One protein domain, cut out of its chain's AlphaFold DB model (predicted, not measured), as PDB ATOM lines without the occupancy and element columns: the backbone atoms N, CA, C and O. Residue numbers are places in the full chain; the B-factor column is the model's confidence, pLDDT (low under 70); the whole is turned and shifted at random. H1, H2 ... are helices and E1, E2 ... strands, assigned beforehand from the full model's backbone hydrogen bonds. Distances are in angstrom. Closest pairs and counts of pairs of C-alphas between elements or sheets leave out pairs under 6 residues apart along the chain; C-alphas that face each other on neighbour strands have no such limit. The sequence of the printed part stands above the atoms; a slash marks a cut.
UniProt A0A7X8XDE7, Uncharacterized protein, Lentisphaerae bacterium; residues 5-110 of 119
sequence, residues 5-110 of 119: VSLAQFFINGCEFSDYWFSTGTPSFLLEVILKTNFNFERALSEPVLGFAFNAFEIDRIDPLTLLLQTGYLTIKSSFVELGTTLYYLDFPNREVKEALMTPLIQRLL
ATOM      1  N   VAL A   5     148.644 155.910 138.221       52.09
ATOM      2  CA  VAL A   5     147.253 155.923 138.688       52.09
ATOM      3  C   VAL A   5     146.974 154.729 139.602       52.09
ATOM      4  O   VAL A   5     146.405 154.900 140.673       52.09
ATOM      5  N   SER A   6     147.459 153.537 139.245       49.91
ATOM      6  CA  SER A   6     147.349 152.344 140.094       49.91
ATOM      7  C   SER A   6     148.147 152.484 141.392       49.91
ATOM      8  O   SER A   6     147.694 152.035 142.440       49.91
ATOM      9  N   LEU A   7     149.304 153.153 141.346       53.16
ATOM     10  CA  LEU A   7     150.099 153.471 142.532       53.16
ATOM     11  C   LEU A   7     149.367 154.476 143.436       53.16
ATOM     12  O   LEU A   7     149.321 154.299 144.650       53.16
ATOM     13  N   ALA A   8     148.743 155.500 142.849       51.78
ATOM     14  CA  ALA A   8     147.910 156.443 143.587       51.78
ATOM     15  C   ALA A   8     146.702 155.744 144.233       51.78
ATOM     16  O   ALA A   8     146.437 155.961 145.412       51.78
ATOM     17  N   GLN A   9     146.011 154.854 143.511       47.34
ATOM     18  CA  GLN A   9     144.908 154.063 144.066       47.34
ATOM     19  C   GLN A   9     145.359 153.123 145.189       47.34
ATOM     20  O   GLN A   9     144.647 153.000 146.179       47.34
ATOM     21  N   PHE A  10     146.540 152.511 145.080       51.12
ATOM     22  CA  PHE A  10     147.123 151.703 146.153       51.12
ATOM     23  C   PHE A  10     147.319 152.517 147.442       51.12
ATOM     24  O   PHE A  10     146.919 152.079 148.519       51.12
ATOM     25  N   PHE A  11     147.865 153.734 147.342       57.69
ATOM     26  CA  PHE A  11     148.033 154.605 148.511       57.69
ATOM     27  C   PHE A  11     146.702 155.134 149.060       57.69
ATOM     28  O   PHE A  11     146.550 155.258 150.273       57.69
ATOM     29  N   ILE A  12     145.730 155.417 148.192       58.88
ATOM     30  CA  ILE A  12     144.392 155.880 148.593       58.88
ATOM     31  C   ILE A  12     143.606 154.766 149.302       58.88
ATOM     32  O   ILE A  12     142.874 155.047 150.248       58.88
ATOM     33  N   ASN A  13     143.795 153.508 148.902       52.66
ATOM     34  CA  ASN A  13     143.078 152.353 149.448       52.66
ATOM     35  C   ASN A  13     143.830 151.655 150.596       52.66
ATOM     36  O   ASN A  13     143.620 150.474 150.851       52.66
ATOM     37  N   GLY A  14     144.713 152.370 151.299       58.31
ATOM     38  CA  GLY A  14     145.339 151.860 152.523       58.31
ATOM     39  C   GLY A  14     146.403 150.785 152.297       58.31
ATOM     40  O   GLY A  14     146.610 149.951 153.175       58.31
ATOM     41  N   CYS A  15     147.094 150.815 151.153       58.16
ATOM     42  CA  CYS A  15     148.149 149.866 150.793       58.16
ATOM     43  C   CYS A  15     147.671 148.407 150.649       58.16
ATOM     44  O   CYS A  15     148.480 147.481 150.747       58.16
ATOM     45  N   GLU A  16     146.379 148.181 150.402       45.09
ATOM     46  CA  GLU A  16     145.891 146.870 149.976       45.09
ATOM     47  C   GLU A  16     146.287 146.603 148.522       45.09
ATOM     48  O   GLU A  16     146.147 147.458 147.651       45.09
ATOM     49  N   PHE A  17     146.789 145.402 148.238       50.38
ATOM     50  CA  PHE A  17     147.016 144.963 146.863       50.38
ATOM     51  C   PHE A  17     145.671 144.601 146.214       50.38
ATOM     52  O   PHE A  17     144.965 143.721 146.700       50.38
ATOM     53  N   SER A  18     145.325 145.265 145.108       48.56
ATOM     54  CA  SER A  18     144.130 144.985 144.298       48.56
ATOM     55  C   SER A  18     144.402 145.263 142.815       48.56
ATOM     56  O   SER A  18     145.389 145.925 142.482       48.56
ATOM     57  N   ASP A  19     143.505 144.814 141.930       49.44
ATOM     58  CA  ASP A  19     143.582 144.950 140.464       49.44
ATOM     59  C   ASP A  19     143.305 146.397 139.991       49.44
ATOM     60  O   ASP A  19     142.480 146.666 139.109       49.44
ATOM     61  N   TYR A  20     144.001 147.386 140.560       50.31
ATOM     62  CA  TYR A  20     143.859 148.807 140.215       50.31
ATOM     63  C   TYR A  20     144.259 149.118 138.766       50.31
ATOM     64  O   TYR A  20     144.009 150.218 138.271       50.31
ATOM     65  N   TRP A  21     144.867 148.156 138.067       48.78
ATOM     66  CA  TRP A  21     145.109 148.224 136.630       48.78
ATOM     67  C   TRP A  21     143.796 148.248 135.823       48.78
ATOM     68  O   TRP A  21     143.720 148.888 134.777       48.78
ATOM     69  N   PHE A  22     142.739 147.593 136.323       45.16
ATOM     70  CA  PHE A  22     141.479 147.378 135.599       45.16
ATOM     71  C   PHE A  22     140.419 148.468 135.842       45.16
ATOM     72  O   PHE A  22     139.523 148.664 135.020       45.16
ATOM     73  N   SER A  23     140.520 149.211 136.947       44.91
ATOM     74  CA  SER A  23     139.469 150.125 137.428       44.91
ATOM     75  C   SER A  23     139.351 151.459 136.663       44.91
ATOM     76  O   SER A  23     138.411 152.210 136.918       44.91
ATOM     77  N   THR A  24     140.270 151.800 135.753       49.44
ATOM     78  CA  THR A  24     140.398 153.176 135.212       49.44
ATOM     79  C   THR A  24     139.763 153.416 133.834       49.44
ATOM     80  O   THR A  24     139.959 154.473 133.248       49.44
ATOM     81  N   GLY A  25     138.989 152.477 133.274       47.97
ATOM     82  CA  GLY A  25     138.318 152.669 131.969       47.97
ATOM     83  C   GLY A  25     139.234 152.555 130.734       47.97
ATOM     84  O   GLY A  25     138.750 152.370 129.617       47.97
ATOM     85  N   THR A  26     140.554 152.537 130.936       54.66
ATOM     86  CA  THR A  26     141.601 152.254 129.938       54.66
ATOM     87  C   THR A  26     141.411 150.942 129.150       54.66
ATOM     88  O   THR A  26     141.680 150.949 127.944       54.66
ATOM     89  N   PRO A  27     140.904 149.826 129.729       64.50
ATOM     90  CA  PRO A  27     140.796 148.565 128.995       64.50
ATOM     91  C   PRO A  27     139.881 148.649 127.768       64.50
ATOM     92  O   PRO A  27     140.212 148.104 126.724       64.50
ATOM     93  N   SER A  28     138.737 149.339 127.839       67.94
ATOM     94  CA  SER A  28     137.765 149.327 126.732       67.94
ATOM     95  C   SER A  28     138.249 150.100 125.505       67.94
ATOM     96  O   SER A  28     138.198 149.565 124.400       67.94
ATOM     97  N   PHE A  29     138.777 151.311 125.696       73.50
ATOM     98  CA  PHE A  29     139.326 152.118 124.603       73.50
ATOM     99  C   PHE A  29     140.540 151.443 123.951       73.50
ATOM    100  O   PHE A  29     140.616 151.342 122.727       73.50
ATOM    101  N   LEU A  30     141.464 150.920 124.761       78.62
ATOM    102  CA  LEU A  30     142.663 150.255 124.259       78.62
ATOM    103  C   LEU A  30     142.321 148.995 123.450       78.62
ATOM    104  O   LEU A  30     142.873 148.788 122.370       78.62
ATOM    105  N   LEU A  31     141.371 148.184 123.929       83.50
ATOM    106  CA  LEU A  31     140.882 147.015 123.195       83.50
ATOM    107  C   LEU A  31     140.265 147.401 121.847       83.50
ATOM    108  O   LEU A  31     140.483 146.706 120.858       83.50
ATOM    109  N   GLU A  32     139.517 148.504 121.776       81.69
ATOM    110  CA  GLU A  32     138.968 148.990 120.506       81.69
ATOM    111  C   GLU A  32     140.053 149.401 119.515       81.69
ATOM    112  O   GLU A  32     139.945 149.064 118.336       81.69
ATOM    113  N   VAL A  33     141.088 150.108 119.978       83.12
ATOM    114  CA  VAL A  33     142.213 150.510 119.126       83.12
ATOM    115  C   VAL A  33     142.929 149.274 118.585       83.12
ATOM    116  O   VAL A  33     143.037 149.133 117.371       83.12
ATOM    117  N   ILE A  34     143.308 148.335 119.459       87.69
ATOM    118  CA  ILE A  34     143.984 147.077 119.091       87.69
ATOM    119  C   ILE A  34     143.201 146.304 118.020       87.69
ATOM    120  O   ILE A  34     143.788 145.818 117.048       87.69
ATOM    121  N   LEU A  35     141.880 146.191 118.193       86.56
ATOM    122  CA  LEU A  35     141.004 145.478 117.263       86.56
ATOM    123  C   LEU A  35     140.858 146.220 115.928       86.56
ATOM    124  O   LEU A  35     140.931 145.591 114.876       86.56
ATOM    125  N   LYS A  36     140.677 147.547 115.946       84.06
ATOM    126  CA  LYS A  36     140.531 148.362 114.724       84.06
ATOM    127  C   LYS A  36     141.796 148.359 113.868       84.06
ATOM    128  O   LYS A  36     141.695 148.408 112.645       84.06
ATOM    129  N   THR A  37     142.971 148.302 114.489       83.94
ATOM    130  CA  THR A  37     144.259 148.337 113.785       83.94
ATOM    131  C   THR A  37     144.799 146.954 113.424       83.94
ATOM    132  O   THR A  37     145.857 146.886 112.804       83.94
ATOM    133  N   ASN A  38     144.128 145.858 113.815       87.00
ATOM    134  CA  ASN A  38     144.655 144.489 113.715       87.00
ATOM    135  C   ASN A  38     146.091 144.383 114.259       87.00
ATOM    136  O   ASN A  38     146.994 143.881 113.586       87.00
ATOM    137  N   PHE A  39     146.315 144.914 115.466       88.94
ATOM    138  CA  PHE A  39     147.655 144.981 116.044       88.94
ATOM    139  C   PHE A  39     148.284 143.583 116.181       88.94
ATOM    140  O   PHE A  39     147.697 142.673 116.771       88.94
ATOM    141  N   ASN A  40     149.494 143.418 115.643       91.00
ATOM    142  CA  ASN A  40     150.200 142.141 115.630       91.00
ATOM    143  C   ASN A  40     151.110 142.011 116.862       91.00
ATOM    144  O   ASN A  40     152.256 142.465 116.855       91.00
ATOM    145  N   PHE A  41     150.595 141.357 117.905       91.00
ATOM    146  CA  PHE A  41     151.347 141.086 119.133       91.00
ATOM    147  C   PHE A  41     152.563 140.186 118.912       91.00
ATOM    148  O   PHE A  41     153.586 140.407 119.547       91.00
ATOM    149  N   GLU A  42     152.484 139.190 118.027       91.62
ATOM    150  CA  GLU A  42     153.622 138.299 117.764       91.62
ATOM    151  C   GLU A  42     154.805 139.097 117.234       91.62
ATOM    152  O   GLU A  42     155.918 138.980 117.743       91.62
ATOM    153  N   ARG A  43     154.542 139.982 116.272       91.50
ATOM    154  CA  ARG A  43     155.552 140.867 115.702       91.50
ATOM    155  C   ARG A  43     156.096 141.840 116.744       91.50
ATOM    156  O   ARG A  43     157.304 141.935 116.908       91.50
ATOM    157  N   ALA A  44     155.215 142.502 117.494       91.19
ATOM    158  CA  ALA A  44     155.609 143.478 118.511       91.19
ATOM    159  C   ALA A  44     156.470 142.889 119.646       91.19
ATOM    160  O   ALA A  44     157.240 143.617 120.267       91.19
ATOM    161  N   LEU A  45     156.327 141.591 119.932       93.12
ATOM    162  CA  LEU A  45     157.071 140.892 120.985       93.12
ATOM    163  C   LEU A  45     158.321 140.158 120.472       93.12
ATOM    164  O   LEU A  45     159.194 139.817 121.269       93.12
ATOM    165  N   SER A  46     158.403 139.876 119.168       93.31
ATOM    166  CA  SER A  46     159.519 139.134 118.561       93.31
ATOM    167  C   SER A  46     160.518 140.018 117.818       93.31
ATOM    168  O   SER A  46     161.691 139.654 117.729       93.31
ATOM    169  N   GLU A  47     160.091 141.180 117.323       92.88
ATOM    170  CA  GLU A  47     160.946 142.134 116.617       92.88
ATOM    171  C   GLU A  47     161.347 143.299 117.534       92.88
ATOM    172  O   GLU A  47     160.519 143.812 118.291       92.88
ATOM    173  N   PRO A  48     162.610 143.752 117.476       91.00
ATOM    174  CA  PRO A  48     163.036 144.909 118.234       91.00
ATOM    175  C   PRO A  48     162.591 146.211 117.563       91.00
ATOM    176  O   PRO A  48     162.518 146.318 116.338       91.00
ATOM    177  N   VAL A  49     162.343 147.233 118.375       89.12
ATOM    178  CA  VAL A  49     161.890 148.550 117.926       89.12
ATOM    179  C   VAL A  49     162.939 149.619 118.196       89.12
ATOM    180  O   VAL A  49     163.760 149.508 119.108       89.12
ATOM    181  N   LEU A  50     162.914 150.675 117.390       86.00
ATOM    182  CA  LEU A  50     163.798 151.825 117.540       86.00
ATOM    183  C   LEU A  50     163.306 152.745 118.659       86.00
ATOM    184  O   LEU A  50     162.106 152.878 118.884       86.00
ATOM    185  N   GLY A  51     164.231 153.448 119.317       72.25
ATOM    186  CA  GLY A  51     163.904 154.340 120.436       72.25
ATOM    187  C   GLY A  51     162.914 155.470 120.111       72.25
ATOM    188  O   GLY A  51     162.240 155.977 121.002       72.25
ATOM    189  N   PHE A  52     162.754 155.860 118.844       67.56
ATOM    190  CA  PHE A  52     161.744 156.859 118.474       67.56
ATOM    191  C   PHE A  52     160.305 156.325 118.554       67.56
ATOM    192  O   PHE A  52     159.382 157.128 118.671       67.56
ATOM    193  N   ALA A  53     160.098 155.000 118.548       61.66
ATOM    194  CA  ALA A  53     158.774 154.392 118.716       61.66
ATOM    195  C   ALA A  53     158.145 154.732 120.085       61.66
ATOM    196  O   ALA A  53     156.927 154.667 120.254       61.66
ATOM    197  N   PHE A  54     158.965 155.164 121.053       61.91
ATOM    198  CA  PHE A  54     158.510 155.657 122.354       61.91
ATOM    199  C   PHE A  54     157.894 157.069 122.299       61.91
ATOM    200  O   PHE A  54     157.123 157.417 123.191       61.91
ATOM    201  N   ASN A  55     158.208 157.860 121.263       58.06
ATOM    202  CA  ASN A  55     157.886 159.292 121.162       58.06
ATOM    203  C   ASN A  55     156.961 159.655 119.987       58.06
ATOM    204  O   ASN A  55     156.606 160.825 119.841       58.06
ATOM    205  N   ALA A  56     156.582 158.698 119.136       54.62
ATOM    206  CA  ALA A  56     155.753 158.956 117.961       54.62
ATOM    207  C   ALA A  56     154.279 159.196 118.349       54.62
ATOM    208  O   ALA A  56     153.432 158.316 118.253       54.62
ATOM    209  N   PHE A  57     153.966 160.413 118.795       48.84
ATOM    210  CA  PHE A  57     152.605 160.944 118.768       48.84
ATOM    211  C   PHE A  57     152.346 161.505 117.363       48.84
ATOM    212  O   PHE A  57     152.520 162.699 117.118       48.84
ATOM    213  N   GLU A  58     151.955 160.654 116.411       51.84
ATOM    214  CA  GLU A  58     151.290 161.167 115.212       51.84
ATOM    215  C   GLU A  58     149.862 161.560 115.607       51.84
ATOM    216  O   GLU A  58     149.022 160.717 115.908       51.84
ATOM    217  N   ILE A  59     149.592 162.868 115.639       43.47
ATOM    218  CA  ILE A  59     148.307 163.449 116.069       43.47
ATOM    219  C   ILE A  59     147.126 162.919 115.227       43.47
ATOM    220  O   ILE A  59     146.002 162.849 115.720       43.47
ATOM    221  N   ASP A  60     147.398 162.455 114.004       48.19
ATOM    222  CA  ASP A  60     146.390 161.931 113.078       48.19
ATOM    223  C   ASP A  60     146.222 160.400 113.134       48.19
ATOM    224  O   ASP A  60     145.254 159.865 112.583       48.19
ATOM    225  N   ARG A  61     147.135 159.665 113.793       58.88
ATOM    226  CA  ARG A  61     147.093 158.196 113.899       58.88
ATOM    227  C   ARG A  61     147.602 157.713 115.249       58.88
ATOM    228  O   ARG A  61     148.786 157.753 115.556       58.88
ATOM    229  N   ILE A  62     146.682 157.154 116.025       65.75
ATOM    230  CA  ILE A  62     146.994 156.487 117.284       65.75
ATOM    231  C   ILE A  62     147.719 155.165 116.980       65.75
ATOM    232  O   ILE A  62     147.073 154.199 116.571       65.75
ATOM    233  N   ASP A  63     149.041 155.116 117.183       78.81
ATOM    234  CA  ASP A  63     149.822 153.873 117.129       78.81
ATOM    235  C   ASP A  63     149.521 153.007 118.373       78.81
ATOM    236  O   ASP A  63     149.811 153.422 119.506       78.81
ATOM    237  N   PRO A  64     148.945 151.798 118.210       84.50
ATOM    238  CA  PRO A  64     148.672 150.902 119.329       84.50
ATOM    239  C   PRO A  64     149.933 150.512 120.103       84.50
ATOM    240  O   PRO A  64     149.846 150.301 121.311       84.50
ATOM    241  N   LEU A  65     151.096 150.422 119.446       87.00
ATOM    242  CA  LEU A  65     152.350 150.073 120.109       87.00
ATOM    243  C   LEU A  65     152.740 151.145 121.129       87.00
ATOM    244  O   LEU A  65     152.999 150.840 122.295       87.00
ATOM    245  N   THR A  66     152.737 152.406 120.697       80.69
ATOM    246  CA  THR A  66     153.026 153.555 121.557       80.69
ATOM    247  C   THR A  66     152.018 153.640 122.696       80.69
ATOM    248  O   THR A  66     152.419 153.830 123.842       80.69
ATOM    249  N   LEU A  67     150.725 153.415 122.438       80.81
ATOM    250  CA  LEU A  67     149.726 153.364 123.507       80.81
ATOM    251  C   LEU A  67     150.009 152.262 124.527       80.81
ATOM    252  O   LEU A  67     149.944 152.521 125.726       80.81
ATOM    253  N   LEU A  68     150.320 151.045 124.078       86.62
ATOM    254  CA  LEU A  68     150.630 149.918 124.958       86.62
ATOM    255  C   LEU A  68     151.846 150.208 125.847       86.62
ATOM    256  O   LEU A  68     151.849 149.821 127.013       86.62
ATOM    257  N   LEU A  69     152.842 150.924 125.324       84.44
ATOM    258  CA  LEU A  69     154.012 151.374 126.079       84.44
ATOM    259  C   LEU A  69     153.661 152.477 127.090       84.44
ATOM    260  O   LEU A  69     153.995 152.364 128.266       84.44
ATOM    261  N   GLN A  70     152.943 153.516 126.659       77.50
ATOM    262  CA  GLN A  70     152.578 154.666 127.501       77.50
ATOM    263  C   GLN A  70     151.610 154.290 128.629       77.50
ATOM    264  O   GLN A  70     151.674 154.831 129.729       77.50
ATOM    265  N   THR A  71     150.722 153.332 128.368       79.00
ATOM    266  CA  THR A  71     149.780 152.804 129.368       79.00
ATOM    267  C   THR A  71     150.376 151.676 130.214       79.00
ATOM    268  O   THR A  71     149.744 151.232 131.169       79.00
ATOM    269  N   GLY A  72     151.599 151.230 129.900       83.50
ATOM    270  CA  GLY A  72     152.356 150.246 130.673       83.50
ATOM    271  C   GLY A  72     151.958 148.784 130.450       83.50
ATOM    272  O   GLY A  72     152.376 147.922 131.222       83.50
ATOM    273  N   TYR A  73     151.169 148.480 129.417       88.00
ATOM    274  CA  TYR A  73     150.872 147.098 129.027       88.00
ATOM    275  C   TYR A  73     152.077 146.400 128.393       88.00
ATOM    276  O   TYR A  73     152.240 145.194 128.569       88.00
ATOM    277  N   LEU A  74     152.934 147.148 127.699       91.00
ATOM    278  CA  LEU A  74     154.245 146.689 127.249       91.00
ATOM    279  C   LEU A  74     155.344 147.515 127.918       91.00
ATOM    280  O   LEU A  74     155.173 148.696 128.208       91.00
ATOM    281  N   THR A  75     156.487 146.884 128.150       91.00
ATOM    282  CA  THR A  75     157.702 147.504 128.681       91.00
ATOM    283  C   THR A  75     158.916 147.017 127.904       91.00
ATOM    284  O   THR A  75     158.872 145.989 127.230       91.00
ATOM    285  N   ILE A  76     160.032 147.731 128.038       92.00
ATOM    286  CA  ILE A  76     161.329 147.275 127.540       92.00
ATOM    287  C   ILE A  76     161.756 146.037 128.339       92.00
ATOM    288  O   ILE A  76     161.859 146.085 129.566       92.00
ATOM    289  N   LYS A  77     162.020 144.941 127.628       93.44
ATOM    290  CA  LYS A  77     162.599 143.700 128.156       93.44
ATOM    291  C   LYS A  77     164.119 143.732 128.111       93.44
ATOM    292  O   LYS A  77     164.782 143.344 129.068       93.44
ATOM    293  N   SER A  78     164.669 144.172 126.988       93.25
ATOM    294  CA  SER A  78     166.107 144.296 126.779       93.25
ATOM    295  C   SER A  78     166.399 145.323 125.692       93.25
ATOM    296  O   SER A  78     165.511 145.739 124.948       93.25
ATOM    297  N   SER A  79     167.658 145.745 125.614       93.06
ATOM    298  CA  SER A  79     168.142 146.622 124.553       93.06
ATOM    299  C   SER A  79     169.502 146.156 124.061       93.06
ATOM    300  O   SER A  79     170.244 145.515 124.809       93.06
ATOM    301  N   PHE A  80     169.817 146.468 122.813       92.56
ATOM    302  CA  PHE A  80     171.112 146.194 122.205       92.56
ATOM    303  C   PHE A  80     171.443 147.276 121.178       92.56
ATOM    304  O   PHE A  80     170.584 148.069 120.795       92.56
ATOM    305  N   VAL A  81     172.708 147.340 120.769       93.50
ATOM    306  CA  VAL A  81     173.174 148.304 119.769       93.50
ATOM    307  C   VAL A  81     173.504 147.563 118.487       93.50
ATOM    308  O   VAL A  81     174.313 146.639 118.494       93.50
ATOM    309  N   GLU A  82     172.912 148.008 117.389       90.56
ATOM    310  CA  GLU A  82     173.183 147.509 116.050       90.56
ATOM    311  C   GLU A  82     173.470 148.702 115.138       90.56
ATOM    312  O   GLU A  82     172.701 149.661 115.090       90.56
ATOM    313  N   LEU A  83     174.627 148.685 114.464       89.94
ATOM    314  CA  LEU A  83     175.061 149.754 113.550       89.94
ATOM    315  C   LEU A  83     175.000 151.168 114.172       89.94
ATOM    316  O   LEU A  83     174.605 152.134 113.523       89.94
ATOM    317  N   GLY A  84     175.368 151.292 115.452       88.44
ATOM    318  CA  GLY A  84     175.348 152.568 116.182       88.44
ATOM    319  C   GLY A  84     173.956 153.035 116.624       88.44
ATOM    320  O   GLY A  84     173.831 154.128 117.168       88.44
ATOM    321  N   THR A  85     172.924 152.212 116.429       87.56
ATOM    322  CA  THR A  85     171.542 152.513 116.809       87.56
ATOM    323  C   THR A  85     171.084 151.600 117.942       87.56
ATOM    324  O   THR A  85     171.321 150.395 117.904       87.56
ATOM    325  N   THR A  86     170.427 152.158 118.961       89.56
ATOM    326  CA  THR A  86     169.858 151.366 120.062       89.56
ATOM    327  C   THR A  86     168.483 150.823 119.687       89.56
ATOM    328  O   THR A  86     167.571 151.575 119.333       89.56
ATOM    329  N   LEU A  87     168.350 149.508 119.802       91.81
ATOM    330  CA  LEU A  87     167.151 148.729 119.544       91.81
ATOM    331  C   LEU A  87     166.630 148.115 120.845       91.81
ATOM    332  O   LEU A  87     167.410 147.783 121.741       91.81
ATOM    333  N   TYR A  88     165.312 147.959 120.940       91.38
ATOM    334  CA  TYR A  88     164.621 147.548 122.159       91.38
ATOM    335  C   TYR A  88     163.674 146.386 121.892       91.38
ATOM    336  O   TYR A  88     162.788 146.488 121.051       91.38
ATOM    337  N   TYR A  89     163.814 145.306 122.654       94.31
ATOM    338  CA  TYR A  89     162.802 144.257 122.711       94.31
ATOM    339  C   TYR A  89     161.750 144.603 123.752       94.31
ATOM    340  O   TYR A  89     162.083 145.085 124.840       94.31
ATOM    341  N   LEU A  90     160.493 144.312 123.435       94.75
ATOM    342  CA  LEU A  90     159.355 144.609 124.292       94.75
ATOM    343  C   LEU A  90     158.711 143.331 124.823       94.75
ATOM    344  O   LEU A  90     158.744 142.286 124.178       94.75
ATOM    345  N   ASP A  91     158.124 143.423 126.012       95.50
ATOM    346  CA  ASP A  91     157.337 142.344 126.609       95.50
ATOM    347  C   ASP A  91     156.331 142.898 127.617       95.50
ATOM    348  O   ASP A  91     156.378 144.074 127.992       95.50
ATOM    349  N   PHE A  92     155.421 142.050 128.081       93.62
ATOM    350  CA  PHE A  92     154.575 142.386 129.216       93.62
ATOM    351  C   PHE A  92     155.431 142.500 130.487       93.62
ATOM    352  O   PHE A  92     156.314 141.669 130.714       93.62
ATOM    353  N   PRO A  93     155.169 143.486 131.361       88.56
ATOM    354  CA  PRO A  93     155.973 143.691 132.565       88.56
ATOM    355  C   PRO A  93     155.830 142.549 133.574       88.56
ATOM    356  O   PRO A  93     156.740 142.305 134.365       88.56
ATOM    357  N   ASN A  94     154.677 141.883 133.586       89.62
ATOM    358  CA  ASN A  94     154.395 140.721 134.412       89.62
ATOM    359  C   ASN A  94     153.201 139.934 133.834       89.62
ATOM    360  O   ASN A  94     152.567 140.336 132.854       89.62
ATOM    361  N   ARG A  95     152.900 138.795 134.464       87.75
ATOM    362  CA  ARG A  95     151.804 137.907 134.063       87.75
ATOM    363  C   ARG A  95     150.418 138.538 134.239       87.75
ATOM    364  O   ARG A  95     149.571 138.343 133.376       87.75
ATOM    365  N   GLU A  96     150.206 139.290 135.312       83.19
ATOM    366  CA  GLU A  96     148.923 139.933 135.631       83.19
ATOM    367  C   GLU A  96     148.511 140.929 134.540       83.19
ATOM    368  O   GLU A  96     147.422 140.832 133.982       83.19
ATOM    369  N   VAL A  97     149.425 141.814 134.133       85.31
ATOM    370  CA  VAL A  97     149.198 142.805 133.071       85.31
ATOM    371  C   VAL A  97     148.910 142.126 131.731       85.31
ATOM    372  O   VAL A  97     148.031 142.562 130.982       85.31
ATOM    373  N   LYS A  98     149.604 141.017 131.439       89.94
ATOM    374  CA  LYS A  98     149.326 140.199 130.253       89.94
ATOM    375  C   LYS A  98     147.910 139.630 130.288       89.94
ATOM    376  O   LYS A  98     147.179 139.760 129.309       89.94
ATOM    377  N   GLU A  99     147.524 138.989 131.388       86.12
ATOM    378  CA  GLU A  99     146.201 138.376 131.537       86.12
ATOM    379  C   GLU A  99     145.085 139.429 131.499       86.12
ATOM    380  O   GLU A  99     144.069 139.208 130.834       86.12
ATOM    381  N   ALA A 100     145.309 140.599 132.101       83.06
ATOM    382  CA  ALA A 100     144.382 141.724 132.096       83.06
ATOM    383  C   ALA A 100     144.094 142.268 130.684       83.06
ATOM    384  O   ALA A 100     142.971 142.688 130.409       83.06
ATOM    385  N   LEU A 101     145.071 142.246 129.770       87.25
ATOM    386  CA  LEU A 101     144.858 142.671 128.380       87.25
ATOM    387  C   LEU A 101     144.331 141.539 127.495       87.25
ATOM    388  O   LEU A 101     143.357 141.707 126.760       87.25
ATOM    389  N   MET A 102     144.998 140.386 127.539       89.75
ATOM    390  CA  MET A 102     144.789 139.308 126.574       89.75
ATOM    391  C   MET A 102     143.460 138.590 126.790       89.75
ATOM    392  O   MET A 102     142.807 138.225 125.816       89.75
ATOM    393  N   THR A 103     143.024 138.416 128.040       88.38
ATOM    394  CA  THR A 103     141.766 137.721 128.354       88.38
ATOM    395  C   THR A 103     140.550 138.402 127.713       88.38
ATOM    396  O   THR A 103     139.852 137.746 126.931       88.38
ATOM    397  N   PRO A 104     140.279 139.701 127.954       87.19
ATOM    398  CA  PRO A 104     139.149 140.369 127.314       87.19
ATOM    399  C   PRO A 104     139.337 140.538 125.798       87.19
ATOM    400  O   PRO A 104     138.349 140.489 125.062       87.19
ATOM    401  N   LEU A 105     140.574 140.682 125.306       88.31
ATOM    402  CA  LEU A 105     140.859 140.756 123.870       88.31
ATOM    403  C   LEU A 105     140.456 139.467 123.146       88.31
ATOM    404  O   LEU A 105     139.710 139.516 122.169       88.31
ATOM    405  N   ILE A 106     140.899 138.315 123.655       89.19
ATOM    406  CA  ILE A 106     140.571 136.999 123.097       89.19
ATOM    407  C   ILE A 106     139.060 136.771 123.148       89.19
ATOM    408  O   ILE A 106     138.468 136.378 122.145       89.19
ATOM    409  N   GLN A 107     138.404 137.082 124.270       87.88
ATOM    410  CA  GLN A 107     136.945 136.980 124.368       87.88
ATOM    411  C   GLN A 107     136.234 137.812 123.292       87.88
ATOM    412  O   GLN A 107     135.235 137.368 122.727       87.88
ATOM    413  N   ARG A 108     136.739 139.011 122.987       86.38
ATOM    414  CA  ARG A 108     136.148 139.896 121.976       86.38
ATOM    415  C   ARG A 108     136.412 139.405 120.554       86.38
ATOM    416  O   ARG A 108     135.493 139.439 119.739       86.38
ATOM    417  N   LEU A 109     137.599 138.865 120.281       84.62
ATOM    418  CA  LEU A 109     137.919 138.209 119.007       84.62
ATOM    419  C   LEU A 109     137.023 136.991 118.753       84.62
ATOM    420  O   LEU A 109     136.496 136.849 117.657       84.62
ATOM    421  N   LEU A 110     136.779 136.162 119.773       86.44
ATOM    422  CA  LEU A 110     135.906 134.985 119.668       86.44
ATOM    423  C   LEU A 110     134.419 135.342 119.512       86.44
ATOM    424  O   LEU A 110     133.664 134.583 118.909       86.44
TER     425      LEU A 110
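AT A GLANCE: This is residues 5 to 110 of the 119 residues of an uncharacterized protein of Lentisphaerae bacterium (UniProt A0A7X8XDE7). A short helix, H5, sits near the middle, with H2 alongside it and H4 on its other side; the two-stranded hairpin E1 E2 reaches to one end of the long axis and H1, with the loop after it, makes the other end. H6 runs past H2 at a steep tilt. The 106 printed residues hold, in order, H1 H2 H3 H4 H5 E1 E2 H6, a mixed class with one antiparallel sheet, E1 - E2. The whole is only just compact, close to loose, with a radius of gyration of the C-alphas of 15.2 A and spans of 49 by 32 by 27 A.

IN THESE COORDINATES: H1, residues 5 to 12, begins at C-alpha 5 (147.253, 155.923, 138.688). H2 is residues 26 to 36, 15.7 A; H3 41 to 46; H4 51 to 54; H5 64 to 70. E1, 75 to 82, and E2, 85 to 91, are each 20.0 A. H6, 95 to 110, 21.6 A, ends at C-alpha 110 (135.906, 134.985, 119.668).

HOW THE PARTS SIT: H1 touches no helix. H2 and H5 touch at Ile 34 and Pro 64, C-alphas 6.1 A apart, a shallow tilt of 25 degrees, opposite ways. H2 and H6 only just touch, with 3 pairs of C-alphas within 8 A, closest Leu 31 and Leu 105, 6.3 A; H6 does so with residues 101 to 105 alone. H4 and H5 touch, closest C-alphas Phe 54 and Thr 66, 5.9 A. The closest C-alphas of H3 and E2 are Leu 45 and Leu 90, 5.5 A. In the hairpin, N 77 and O 89 are 2.8 A apart, within hydrogen-bond range; E1 bends by 57 degrees at residue 78. Each O i to N i+4 pair is in range in H1, H2, H3 and H5, 11 of 12 in H6; H4 is too short for one.

THE WHOLE: The C-alphas of Gly 14 and Leu 83 are farthest apart, 49.1 A. The printed part has no cut; the link H1 to H2 is long. pLDDT is under 70 in residues 5 to 28 and 52 to 62.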